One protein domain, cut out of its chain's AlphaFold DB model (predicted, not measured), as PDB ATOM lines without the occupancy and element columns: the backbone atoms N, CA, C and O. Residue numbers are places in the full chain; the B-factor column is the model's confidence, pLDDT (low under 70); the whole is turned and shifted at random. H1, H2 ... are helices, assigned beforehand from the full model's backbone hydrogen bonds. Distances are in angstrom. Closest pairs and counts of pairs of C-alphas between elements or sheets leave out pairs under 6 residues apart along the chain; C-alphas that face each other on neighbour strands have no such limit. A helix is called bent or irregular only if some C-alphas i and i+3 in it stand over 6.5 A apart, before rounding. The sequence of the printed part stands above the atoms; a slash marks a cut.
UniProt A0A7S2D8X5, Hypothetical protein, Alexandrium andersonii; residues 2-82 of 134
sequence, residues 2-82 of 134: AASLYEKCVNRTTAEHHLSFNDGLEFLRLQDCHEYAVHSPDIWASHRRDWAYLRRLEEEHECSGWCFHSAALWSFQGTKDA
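This is residues 2 to 82 of the 134 residues of the protein "Hypothetical protein" of Alexandrium andersonii (UniProt A0A7S2D8X5). A flat domain with a helix at each side and loops through the middle: H1, with the short H2 packed crosswise on it, makes one side, H3 stands alone on the other, and the first residue of H1 comes close to H3. The two long stretches without a named element, residues 28 to 47 and 62 to 82, both pass through the middle between these sides; the first also reaches out to Pro 41, far from the middle. The printed part has 81 residues with three named helices, H1, H2 and H3 in that order, and no named strand; the class is all helix, though under half of the residues, 37 of 81, are in named elements. The whole is compact, with a radius of gyration of the C-alphas of 12.8 A, and the C-alphas span 33 by 33 by 17 A.

H1, residues 2 to 17, touches H2, residues 21 to 27, with its residues 10 to 14 alone. Their closest C-alphas are those of Val 10 and Gly 24, 5.7 A apart, and their lines are about perpendicular, at 79 degrees. H3, residues 48 to 61, is close to H1 but not clearly touching it: the closest C-alphas, those of Ala 2 and Trp 51, are 7.5 A apart. The lines of H1 and H3 are about perpendicular too, at 83 degrees, and their centres are 20.2 A apart. H2 and H3 are apart. In H1, H2 and H3 every O i to N i+4 pair is within hydrogen-bond range.

H1 begins at C-alpha 2, at (-95.474, -40.830, 181.187), and runs 22.4 A from first to last C-alpha, ending at His 17. A tight link of 3 residues leads to H2, from Phe 21 to Phe 27, 10.3 A long, which begins at (-79.067, -42.543, 175.634). H3 runs 19.5 A from Arg 48 to His 61, where C-alpha 61 is at (-102.964, -50.745, 167.592). No helix is bent or irregular.

The two C-alphas farthest apart in the domain are those of Pro 41 and Lys 80, 35.6 A, and those of Ala 2 and Ala 82, the first and last printed, are 15.0 A apart. The link from H2 to H3 is long, with 20 residues. The 21 residues from 62 to 82 follow H3; their C-alphas lie 3 to 16 A from the mean of the C-alphas. The printed part has no cut. The mean pLDDT of the printed part is 89.0, and no printed residue is under 70.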
ATOM      1  N   ALA A   2     -96.085 -39.527 181.504       85.44
ATOM      2  CA  ALA A   2     -95.474 -40.830 181.187       85.44
ATOM      3  C   ALA A   2     -94.135 -40.688 180.435       85.44
ATOM      4  O   ALA A   2     -93.119 -41.182 180.905       85.44
ATOM      5  N   ALA A   3     -94.111 -39.910 179.345       86.25
ATOM      6  CA  ALA A   3     -92.890 -39.655 178.572       86.25
ATOM      7  C   ALA A   3     -91.761 -39.023 179.411       86.25
ATOM      8  O   ALA A   3     -90.630 -39.483 179.377       86.25
ATOM      9  N   SER A   4     -92.080 -38.025 180.241       88.81
ATOM     10  CA  SER A   4     -91.097 -37.387 181.129       88.81
ATOM     11  C   SER A   4     -90.571 -38.319 182.230       88.81
ATOM     12  O   SER A   4     -89.479 -38.108 182.747       88.81
ATOM     13  N   LEU A   5     -91.362 -39.311 182.646       89.75
ATOM     14  CA  LEU A   5     -90.952 -40.317 183.629       89.75
ATOM     15  C   LEU A   5     -90.052 -41.365 182.970       89.75
ATOM     16  O   LEU A   5     -89.018 -41.719 183.530       89.75
ATOM     17  N   TYR A   6     -90.403 -41.771 181.750       91.62
ATOM     18  CA  TYR A   6     -89.580 -42.633 180.916       91.62
ATOM     19  C   TYR A   6     -88.203 -42.021 180.645       91.62
ATOM     20  O   TYR A   6     -87.191 -42.648 180.924       91.62
ATOM     21  N   GLU A   7     -88.150 -40.765 180.203       91.75
ATOM     22  CA  GLU A   7     -86.895 -40.069 179.905       91.75
ATOM     23  C   GLU A   7     -85.958 -40.007 181.122       91.75
ATOM     24  O   GLU A   7     -84.762 -40.273 181.010       91.75
ATOM     25  N   LYS A   8     -86.507 -39.732 182.313       93.12
ATOM     26  CA  LYS A   8     -85.740 -39.753 183.571       93.12
ATOM     27  C   LYS A   8     -85.193 -41.141 183.891       93.12
ATOM     28  O   LYS A   8     -84.040 -41.262 184.298       93.12
ATOM     29  N   CYS A   9     -86.015 -42.167 183.713       92.94
ATOM     30  CA  CYS A   9     -85.632 -43.553 183.940       92.94
ATOM     31  C   CYS A   9     -84.530 -44.006 182.972       92.94
ATOM     32  O   CYS A   9     -83.530 -44.570 183.418       92.94
ATOM     33  N   VAL A  10     -84.673 -43.708 181.676       93.38
ATOM     34  CA  VAL A  10     -83.664 -44.015 180.656       93.38
ATOM     35  C   VAL A  10     -82.358 -43.319 181.006       93.38
ATOM     36  O   VAL A  10     -81.350 -43.996 181.144       93.38
ATOM     37  N   ASN A  11     -82.386 -42.008 181.270       94.69
ATOM     38  CA  ASN A  11     -81.183 -41.243 181.601       94.69
ATOM     39  C   ASN A  11     -80.446 -41.798 182.837       94.69
ATOM     40  O   ASN A  11     -79.221 -41.918 182.833       94.69
ATOM     41  N   ARG A  12     -81.181 -42.198 183.888       93.62
ATOM     42  CA  ARG A  12     -80.580 -42.849 185.066       93.62
ATOM     43  C   ARG A  12     -79.951 -44.195 184.703       93.62
ATOM     44  O   ARG A  12     -78.799 -44.440 185.042       93.62
ATOM     45  N   THR A  13     -80.689 -45.048 184.001       92.31
ATOM     46  CA  THR A  13     -80.243 -46.417 183.709       92.31
ATOM     47  C   THR A  13     -79.049 -46.426 182.756       92.31
ATOM     48  O   THR A  13     -78.100 -47.182 182.945       92.31
ATOM     49  N   THR A  14     -79.032 -45.537 181.762       93.56
ATOM     50  CA  THR A  14     -77.896 -45.406 180.843       93.56
ATOM     51  C   THR A  14     -76.651 -44.886 181.556       93.56
ATOM     52  O   THR A  14     -75.549 -45.341 181.253       93.56
ATOM     53  N   ALA A  15     -76.813 -43.995 182.543       93.81
ATOM     54  CA  ALA A  15     -75.707 -43.520 183.372       93.81
ATOM     55  C   ALA A  15     -75.106 -44.637 184.246       93.81
ATOM     56  O   ALA A  15     -73.887 -44.697 184.391       93.81
ATOM     57  N   GLU A  16     -75.936 -45.534 184.786       93.81
ATOM     58  CA  GLU A  16     -75.489 -46.673 185.603       93.81
ATOM     59  C   GLU A  16     -74.771 -47.750 184.776       93.81
ATOM     60  O   GLU A  16     -73.777 -48.316 185.227       93.81
ATOM     61  N   HIS A  17     -75.236 -48.011 183.552       92.50
ATOM     62  CA  HIS A  17     -74.697 -49.065 182.687       92.50
ATOM     63  C   HIS A  17     -73.642 -48.588 181.674       92.50
ATOM     64  O   HIS A  17     -73.184 -49.388 180.859       92.50
ATOM     65  N   HIS A  18     -73.242 -47.312 181.715       94.00
ATOM     66  CA  HIS A  18     -72.332 -46.692 180.740       94.00
ATOM     67  C   HIS A  18     -72.787 -46.853 179.272       94.00
ATOM     68  O   HIS A  18     -71.959 -46.941 178.365       94.00
ATOM     69  N   LEU A  19     -74.102 -46.889 179.037       93.56
ATOM     70  CA  LEU A  19     -74.707 -46.985 177.705       93.56
ATOM     71  C   LEU A  19     -75.032 -45.596 177.151       93.56
ATOM     72  O   LEU A  19     -75.186 -44.633 177.908       93.56
ATOM     73  N   SER A  20     -75.165 -45.477 175.827       93.69
ATOM     74  CA  SER A  20     -75.653 -44.231 175.237       93.69
ATOM     75  C   SER A  20     -77.158 -44.074 175.473       93.69
ATOM     76  O   SER A  20     -77.894 -45.051 175.627       93.69
ATOM     77  N   PHE A  21     -77.639 -42.829 175.481       89.94
ATOM     78  CA  PHE A  21     -79.067 -42.543 175.634       89.94
ATOM     79  C   PHE A  21     -79.914 -43.218 174.542       89.94
ATOM     80  O   PHE A  21     -80.996 -43.725 174.826       89.94
ATOM     81  N   ASN A  22     -79.396 -43.274 173.310       89.75
ATOM     82  CA  ASN A  22     -80.079 -43.902 172.181       89.75
ATOM     83  C   ASN A  22     -80.201 -45.420 172.356       89.75
ATOM     84  O   ASN A  22     -81.276 -45.959 172.112       89.75
ATOM     85  N   ASP A  23     -79.154 -46.085 172.853       90.50
ATOM     86  CA  ASP A  23     -79.216 -47.523 173.157       90.50
ATOM     87  C   ASP A  23     -80.253 -47.784 174.259       90.50
ATOM     88  O   ASP A  23     -81.039 -48.726 174.192       90.50
ATOM     89  N   GLY A  24     -80.316 -46.894 175.255       88.62
ATOM     90  CA  GLY A  24     -81.332 -46.948 176.300       88.62
ATOM     91  C   GLY A  24     -82.759 -46.914 175.748       88.62
ATOM     92  O   GLY A  24     -83.597 -47.691 176.193       88.62
ATOM     93  N   LEU A  25     -83.032 -46.071 174.749       87.75
ATOM     94  CA  LEU A  25     -84.350 -46.003 174.108       87.75
ATOM     95  C   LEU A  25     -84.713 -47.278 173.335       87.75
ATOM     96  O   LEU A  25     -85.896 -47.598 173.217       87.75
ATOM     97  N   GLU A  26     -83.722 -47.997 172.806       86.94
ATOM     98  CA  GLU A  26     -83.946 -49.231 172.051       86.94
ATOM     99  C   GLU A  26     -84.296 -50.400 172.979       86.94
ATOM    100  O   GLU A  26     -85.263 -51.121 172.711       86.94
ATOM    101  N   PHE A  27     -83.588 -50.534 174.104       88.38
ATOM    102  CA  PHE A  27     -83.692 -51.702 174.986       88.38
ATOM    103  C   PHE A  27     -84.608 -51.527 176.200       88.38
ATOM    104  O   PHE A  27     -85.178 -52.519 176.649       88.38
ATOM    105  N   LEU A  28     -84.774 -50.315 176.740       91.69
ATOM    106  CA  LEU A  28     -85.649 -50.100 177.896       91.69
ATOM    107  C   LEU A  28     -87.088 -49.837 177.476       91.69
ATOM    108  O   LEU A  28     -87.353 -49.187 176.469       91.69
ATOM    109  N   ARG A  29     -88.042 -50.288 178.285       91.88
ATOM    110  CA  ARG A  29     -89.440 -49.862 178.204       91.88
ATOM    111  C   ARG A  29     -89.894 -49.281 179.531       91.88
ATOM    112  O   ARG A  29     -89.266 -49.456 180.571       91.88
ATOM    113  N   LEU A  30     -91.024 -48.579 179.510       91.62
ATOM    114  CA  LEU A  30     -91.570 -47.942 180.709       91.62
ATOM    115  C   LEU A  30     -91.851 -48.956 181.828       91.62
ATOM    116  O   LEU A  30     -91.818 -48.596 182.998       91.62
ATOM    117  N   GLN A  31     -92.105 -50.216 181.469       91.06
ATOM    118  CA  GLN A  31     -92.359 -51.307 182.412       91.06
ATOM    119  C   GLN A  31     -91.115 -51.703 183.216       91.06
ATOM    120  O   GLN A  31     -91.257 -52.156 184.349       91.06
ATOM    121  N   ASP A  32     -89.923 -51.486 182.656       90.12
ATOM    122  CA  ASP A  32     -88.643 -51.802 183.296       90.12
ATOM    123  C   ASP A  32     -88.221 -50.713 184.294       90.12
ATOM    124  O   ASP A  32     -87.339 -50.907 185.130       90.12
ATOM    125  N   CYS A  33     -88.873 -49.550 184.240       90.12
ATOM    126  CA  CYS A  33     -88.592 -48.435 185.125       90.12
ATOM    127  C   CYS A  33     -89.114 -48.687 186.539       90.12
ATOM    128  O   CYS A  33     -90.300 -48.949 186.754       90.12
ATOM    129  N   HIS A  34     -88.251 -48.483 187.535       88.88
ATOM    130  CA  HIS A  34     -88.608 -48.617 188.948       88.88
ATOM    131  C   HIS A  34     -89.795 -47.722 189.353       88.88
ATOM    132  O   HIS A  34     -90.621 -48.109 190.177       88.88
ATOM    133  N   GLU A  35     -89.911 -46.531 188.765       85.69
ATOM    134  CA  GLU A  35     -91.007 -45.583 188.999       85.69
ATOM    135  C   GLU A  35     -92.361 -46.073 188.477       85.69
ATOM    136  O   GLU A  35     -93.403 -45.595 188.927       85.69
ATOM    137  N   TYR A  36     -92.359 -47.000 187.516       86.69
ATOM    138  CA  TYR A  36     -93.578 -47.611 187.010       86.69
ATOM    139  C   TYR A  36     -94.069 -48.739 187.919       86.69
ATOM    140  O   TYR A  36     -95.264 -49.032 187.919       86.69
ATOM    141  N   ALA A  37     -93.218 -49.345 188.746       88.50
ATOM    142  CA  ALA A  37     -93.677 -50.332 189.716       88.50
ATOM    143  C   ALA A  37     -94.666 -49.704 190.721       88.50
ATOM    144  O   ALA A  37     -94.598 -48.518 191.055       88.50
ATOM    145  N   VAL A  38     -95.660 -50.487 191.145       86.88
ATOM    146  CA  VAL A  38     -96.672 -50.041 192.112       86.88
ATOM    147  C   VAL A  38     -96.076 -50.172 193.508       86.88
ATOM    148  O   VAL A  38     -95.992 -51.272 194.049       86.88
ATOM    149  N   HIS A  39     -95.660 -49.047 194.084       86.12
ATOM    150  CA  HIS A  39     -95.156 -48.963 195.458       86.12
ATOM    151  C   HIS A  39     -96.204 -48.326 196.369       86.12
ATOM    152  O   HIS A  39     -97.020 -47.537 195.904       86.12
ATOM    153  N   SER A  40     -96.190 -48.647 197.666       85.00
ATOM    154  CA  SER A  40     -97.062 -48.001 198.657       85.00
ATOM    155  C   SER A  40     -96.269 -46.946 199.440       85.00
ATOM    156  O   SER A  40     -95.285 -47.320 200.084       85.00
ATOM    157  N   PRO A  41     -96.663 -45.654 199.424       85.81
ATOM    158  CA  PRO A  41     -97.828 -45.078 198.736       85.81
ATOM    159  C   PRO A  41     -97.604 -44.817 197.229       85.81
ATOM    160  O   PRO A  41     -96.551 -44.316 196.832       85.81
ATOM    161  N   ASP A  42     -98.619 -45.096 196.395       86.69
ATOM    162  CA  ASP A  42     -98.543 -44.888 194.936       86.69
ATOM    163  C   ASP A  42     -98.903 -43.442 194.577       86.69
ATOM    164  O   ASP A  42    -100.073 -43.053 194.544       86.69
ATOM    165  N   ILE A  43     -97.879 -42.644 194.277       89.50
ATOM    166  CA  ILE A  43     -98.011 -41.231 193.892       89.50
ATOM    167  C   ILE A  43     -98.734 -41.093 192.540       89.50
ATOM    168  O   ILE A  43     -99.369 -40.076 192.267       89.50
ATOM    169  N   TRP A  44     -98.676 -42.128 191.696       88.19
ATOM    170  CA  TRP A  44     -99.215 -42.115 190.336       88.19
ATOM    171  C   TRP A  44    -100.571 -42.807 190.214       88.19
ATOM    172  O   TRP A  44    -101.050 -42.994 189.095       88.19
ATOM    173  N   ALA A  45    -101.216 -43.148 191.335       90.38
ATOM    174  CA  ALA A  45    -102.482 -43.880 191.364       90.38
ATOM    175  C   ALA A  45    -103.561 -43.274 190.443       90.38
ATOM    176  O   ALA A  45    -104.273 -44.008 189.759       90.38
ATOM    177  N   SER A  46    -103.640 -41.939 190.357       91.56
ATOM    178  CA  SER A  46    -104.576 -41.225 189.474       91.56
ATOM    179  C   SER A  46    -104.316 -41.460 187.982       91.56
ATOM    180  O   SER A  46    -105.260 -41.519 187.201       91.56
ATOM    181  N   HIS A  47    -103.056 -41.642 187.582       90.25
ATOM    182  CA  HIS A  47    -102.642 -41.822 186.189       90.25
ATOM    183  C   HIS A  47    -102.568 -43.289 185.755       90.25
ATOM    184  O   HIS A  47    -102.472 -43.569 184.561       90.25
ATOM    185  N   ARG A  48    -102.651 -44.242 186.695       89.38
ATOM    186  CA  ARG A  48    -102.592 -45.685 186.399       89.38
ATOM    187  C   ARG A  48    -103.631 -46.117 185.376       89.38
ATOM    188  O   ARG A  48    -103.324 -46.915 184.495       89.38
ATOM    189  N   ARG A  49    -104.848 -45.578 185.483       90.69
ATOM    190  CA  ARG A  49    -105.945 -45.901 184.565       90.69
ATOM    191  C   ARG A  49    -105.637 -45.440 183.143       90.69
ATOM    192  O   ARG A  49    -105.798 -46.219 182.209       90.69
ATOM    193  N   ASP A  50    -105.145 -44.214 183.007       89.75
ATOM    194  CA  ASP A  50    -104.805 -43.627 181.712       89.75
ATOM    195  C   ASP A  50    -103.615 -44.351 181.079       89.75
ATOM    196  O   ASP A  50    -103.639 -44.661 179.894       89.75
ATOM    197  N   TRP A  51    -102.590 -44.695 181.864       91.06
ATOM    198  CA  TRP A  51    -101.439 -45.452 181.363       91.06
ATOM    199  C   TRP A  51    -101.813 -46.869 180.949       91.06
ATOM    200  O   TRP A  51    -101.298 -47.353 179.949       91.06
ATOM    201  N   ALA A  52    -102.713 -47.535 181.678       91.94
ATOM    202  CA  ALA A  52    -103.220 -48.843 181.277       91.94
ATOM    203  C   ALA A  52    -103.997 -48.767 179.954       91.94
ATOM    204  O   ALA A  52    -103.899 -49.673 179.130       91.94
ATOM    205  N   TYR A  53    -104.744 -47.684 179.740       88.81
ATOM    206  CA  TYR A  53    -105.436 -47.441 178.480       88.81
ATOM    207  C   TYR A  53    -104.459 -47.170 177.328       88.81
ATOM    208  O   TYR A  53    -104.528 -47.852 176.311       88.81
ATOM    209  N   LEU A  54    -103.506 -46.250 177.508       88.88
ATOM    210  CA  LEU A  54    -102.481 -45.946 176.501       88.88
ATOM    211  C   LEU A  54    -101.629 -47.168 176.155       88.88
ATOM    212  O   LEU A  54    -101.364 -47.410 174.984       88.88
ATOM    213  N   ARG A  55    -101.268 -47.969 177.161       91.12
ATOM    214  CA  ARG A  55    -100.558 -49.233 176.972       91.12
ATOM    215  C   ARG A  55    -101.327 -50.181 176.057       91.12
ATOM    216  O   ARG A  55    -100.741 -50.699 175.119       91.12
ATOM    217  N   ARG A  56    -102.624 -50.393 176.312       90.56
ATOM    218  CA  ARG A  56    -103.454 -51.263 175.463       90.56
ATOM    219  C   ARG A  56    -103.532 -50.749 174.036       90.56
ATOM    220  O   ARG A  56    -103.452 -51.544 173.118       90.56
ATOM    221  N   LEU A  57    -103.654 -49.437 173.843       87.25
ATOM    222  CA  LEU A  57    -103.666 -48.871 172.497       87.25
ATOM    223  C   LEU A  57    -102.331 -49.074 171.775       87.25
ATOM    224  O   LEU A  57    -102.336 -49.428 170.603       87.25
ATOM    225  N   GLU A  58    -101.202 -48.892 172.461       91.12
ATOM    226  CA  GLU A  58     -99.890 -49.147 171.860       91.12
ATOM    227  C   GLU A  58     -99.711 -50.638 171.521       91.12
ATOM    228  O   GLU A  58     -99.271 -50.962 170.423       91.12
ATOM    229  N   GLU A  59    -100.102 -51.543 172.424       91.06
ATOM    230  CA  GLU A  59     -99.983 -52.998 172.240       91.06
ATOM    231  C   GLU A  59    -100.963 -53.565 171.188       91.06
ATOM    232  O   GLU A  59    -100.601 -54.480 170.454       91.06
ATOM    233  N   GLU A  60    -102.196 -53.053 171.100       90.25
ATOM    234  CA  GLU A  60    -103.237 -53.568 170.191       90.25
ATOM    235  C   GLU A  60    -103.262 -52.855 168.831       90.25
ATOM    236  O   GLU A  60    -103.695 -53.440 167.834       90.25
ATOM    237  N   HIS A  61    -102.837 -51.591 168.779       87.94
ATOM    238  CA  HIS A  61    -102.964 -50.745 167.592       87.94
ATOM    239  C   HIS A  61    -101.651 -50.123 167.105       87.94
ATOM    240  O   HIS A  61    -101.693 -49.302 166.188       87.94
ATOM    241  N   GLU A  62    -100.501 -50.495 167.678       90.44
ATOM    242  CA  GLU A  62     -99.167 -50.034 167.250       90.44
ATOM    243  C   GLU A  62     -99.061 -48.498 167.167       90.44
ATOM    244  O   GLU A  62     -98.371 -47.942 166.307       90.44
ATOM    245  N   CYS A  63     -99.783 -47.780 168.027       88.56
ATOM    246  CA  CYS A  63     -99.789 -46.324 168.035       88.56
ATOM    247  C   CYS A  63     -98.865 -45.796 169.134       88.56
ATOM    248  O   CYS A  63     -98.881 -46.292 170.260       88.56
ATOM    249  N   SER A  64     -98.058 -44.782 168.824       86.88
ATOM    250  CA  SER A  64     -97.189 -44.140 169.809       86.88
ATOM    251  C   SER A  64     -97.652 -42.729 170.113       86.88
ATOM    252  O   SER A  64     -97.772 -41.866 169.242       86.88
ATOM    253  N   GLY A  65     -97.878 -42.482 171.399       84.31
ATOM    254  CA  GLY A  65     -98.279 -41.171 171.883       84.31
ATOM    255  C   GLY A  65     -99.753 -40.875 171.624       84.31
ATOM    256  O   GLY A  65    -100.440 -41.541 170.855       84.31
ATOM    257  N   TRP A  66    -100.282 -39.877 172.329       82.88
ATOM    258  CA  TRP A  66    -101.702 -39.544 172.234       82.88
ATOM    259  C   TRP A  66    -101.983 -38.586 171.078       82.88
ATOM    260  O   TRP A  66    -102.653 -38.952 170.120       82.88
ATOM    261  N   CYS A  67    -101.461 -37.360 171.158       82.75
ATOM    262  CA  CYS A  67    -101.732 -36.298 170.181       82.75
ATOM    263  C   CYS A  67    -100.703 -36.240 169.044       82.75
ATOM    264  O   CYS A  67    -101.023 -35.792 167.948       82.75
ATOM    265  N   PHE A  68     -99.472 -36.671 169.309       82.69
ATOM    266  CA  PHE A  68     -98.364 -36.657 168.361       82.69
ATOM    267  C   PHE A  68     -97.655 -38.001 168.418       82.69
ATOM    268  O   PHE A  68     -97.648 -38.635 169.477       82.69
ATOM    269  N   HIS A  69     -97.045 -38.384 167.298       81.69
ATOM    270  CA  HIS A  69     -96.176 -39.550 167.227       81.69
ATOM    271  C   HIS A  69     -95.057 -39.428 168.272       81.69
ATOM    272  O   HIS A  69     -94.414 -38.380 168.383       81.69
ATOM    273  N   SER A  70     -94.835 -40.486 169.046       82.94
ATOM    274  CA  SER A  70     -93.763 -40.543 170.044       82.94
ATOM    275  C   SER A  70     -92.935 -41.817 169.909       82.94
ATOM    276  O   SER A  70     -93.210 -42.667 169.073       82.94
ATOM    277  N   ALA A  71     -91.911 -41.979 170.744       85.44
ATOM    278  CA  ALA A  71     -91.292 -43.290 170.904       85.44
ATOM    279  C   ALA A  71     -92.303 -44.287 171.505       85.44
ATOM    280  O   ALA A  71     -93.191 -43.879 172.265       85.44
ATOM    281  N   ALA A  72     -92.144 -45.568 171.170       88.75
ATOM    282  CA  ALA A  72     -92.869 -46.676 171.780       88.75
ATOM    283  C   ALA A  72     -92.453 -46.808 173.254       88.75
ATOM    284  O   ALA A  72     -91.267 -46.953 173.558       88.75
ATOM    285  N   LEU A  73     -93.409 -46.700 174.177       91.38
ATOM    286  CA  LEU A  73     -93.131 -46.720 175.617       91.38
ATOM    287  C   LEU A  73     -93.372 -48.098 176.232       91.38
ATOM    288  O   LEU A  73     -92.733 -48.444 177.227       91.38
ATOM    289  N   TRP A  74     -94.294 -48.878 175.672       91.94
ATOM    290  CA  TRP A  74     -94.741 -50.151 176.239       91.94
ATOM    291  C   TRP A  74     -94.417 -51.359 175.361       91.94
ATOM    292  O   TRP A  74     -94.338 -52.460 175.905       91.94
ATOM    293  N   SER A  75     -94.197 -51.169 174.058       90.81
ATOM    294  CA  SER A  75     -93.977 -52.241 173.083       90.81
ATOM    295  C   SER A  75     -92.621 -52.132 172.378       90.81
ATOM    296  O   SER A  75     -92.060 -51.049 172.215       90.81
ATOM    297  N   PHE A  76     -92.075 -53.266 171.933       88.44
ATOM    298  CA  PHE A  76     -90.867 -53.304 171.091       88.44
ATOM    299  C   PHE A  76     -91.164 -53.186 169.594       88.44
ATOM    300  O   PHE A  76     -90.248 -53.174 168.776       88.44
ATOM    301  N   GLN A  77     -92.442 -53.136 169.230       85.62
ATOM    302  CA  GLN A  77     -92.861 -53.069 167.843       85.62
ATOM    303  C   GLN A  77     -92.717 -51.643 167.309       85.62
ATOM    304  O   GLN A  77     -92.750 -50.666 168.057       85.62
ATOM    305  N   GLY A  78     -92.535 -51.530 165.993       82.50
ATOM    306  CA  GLY A  78     -92.530 -50.235 165.329       82.50
ATOM    307  C   GLY A  78     -93.922 -49.617 165.380       82.50
ATOM    308  O   GLY A  78     -94.883 -50.211 164.897       82.50
ATOM    309  N   THR A  79     -94.023 -48.422 165.947       85.19
ATOM    310  CA  THR A  79     -95.277 -47.675 166.047       85.19
ATOM    311  C   THR A  79     -95.491 -46.790 164.823       85.19
ATOM    312  O   THR A  79     -94.529 -46.219 164.310       85.19
ATOM    313  N   LYS A  80     -96.734 -46.652 164.356       80.88
ATOM    314  CA  LYS A  80     -97.061 -45.915 163.120       80.88
ATOM    315  C   LYS A  80     -97.572 -44.507 163.416       80.88
ATOM    316  O   LYS A  80     -96.880 -43.529 163.138       80.88
ATOM    317  N   ASP A  81     -98.736 -44.411 164.053       84.88
ATOM    318  CA  ASP A  81     -99.489 -43.161 164.194       84.88
ATOM    319  C   ASP A  81     -99.762 -42.784 165.656       84.88
ATOM    320  O   ASP A  81     -99.542 -43.567 166.579       84.88
ATOM    321  N   ALA A  82    -100.262 -41.565 165.867       87.06
ATOM    322  CA  ALA A  82    -100.723 -41.113 167.174       87.06
ATOM    323  C   ALA A  82    -102.050 -41.795 167.554       87.06
ATOM    324  O   ALA A  82    -103.003 -41.818 166.770       87.06
TER     325      ALA A  82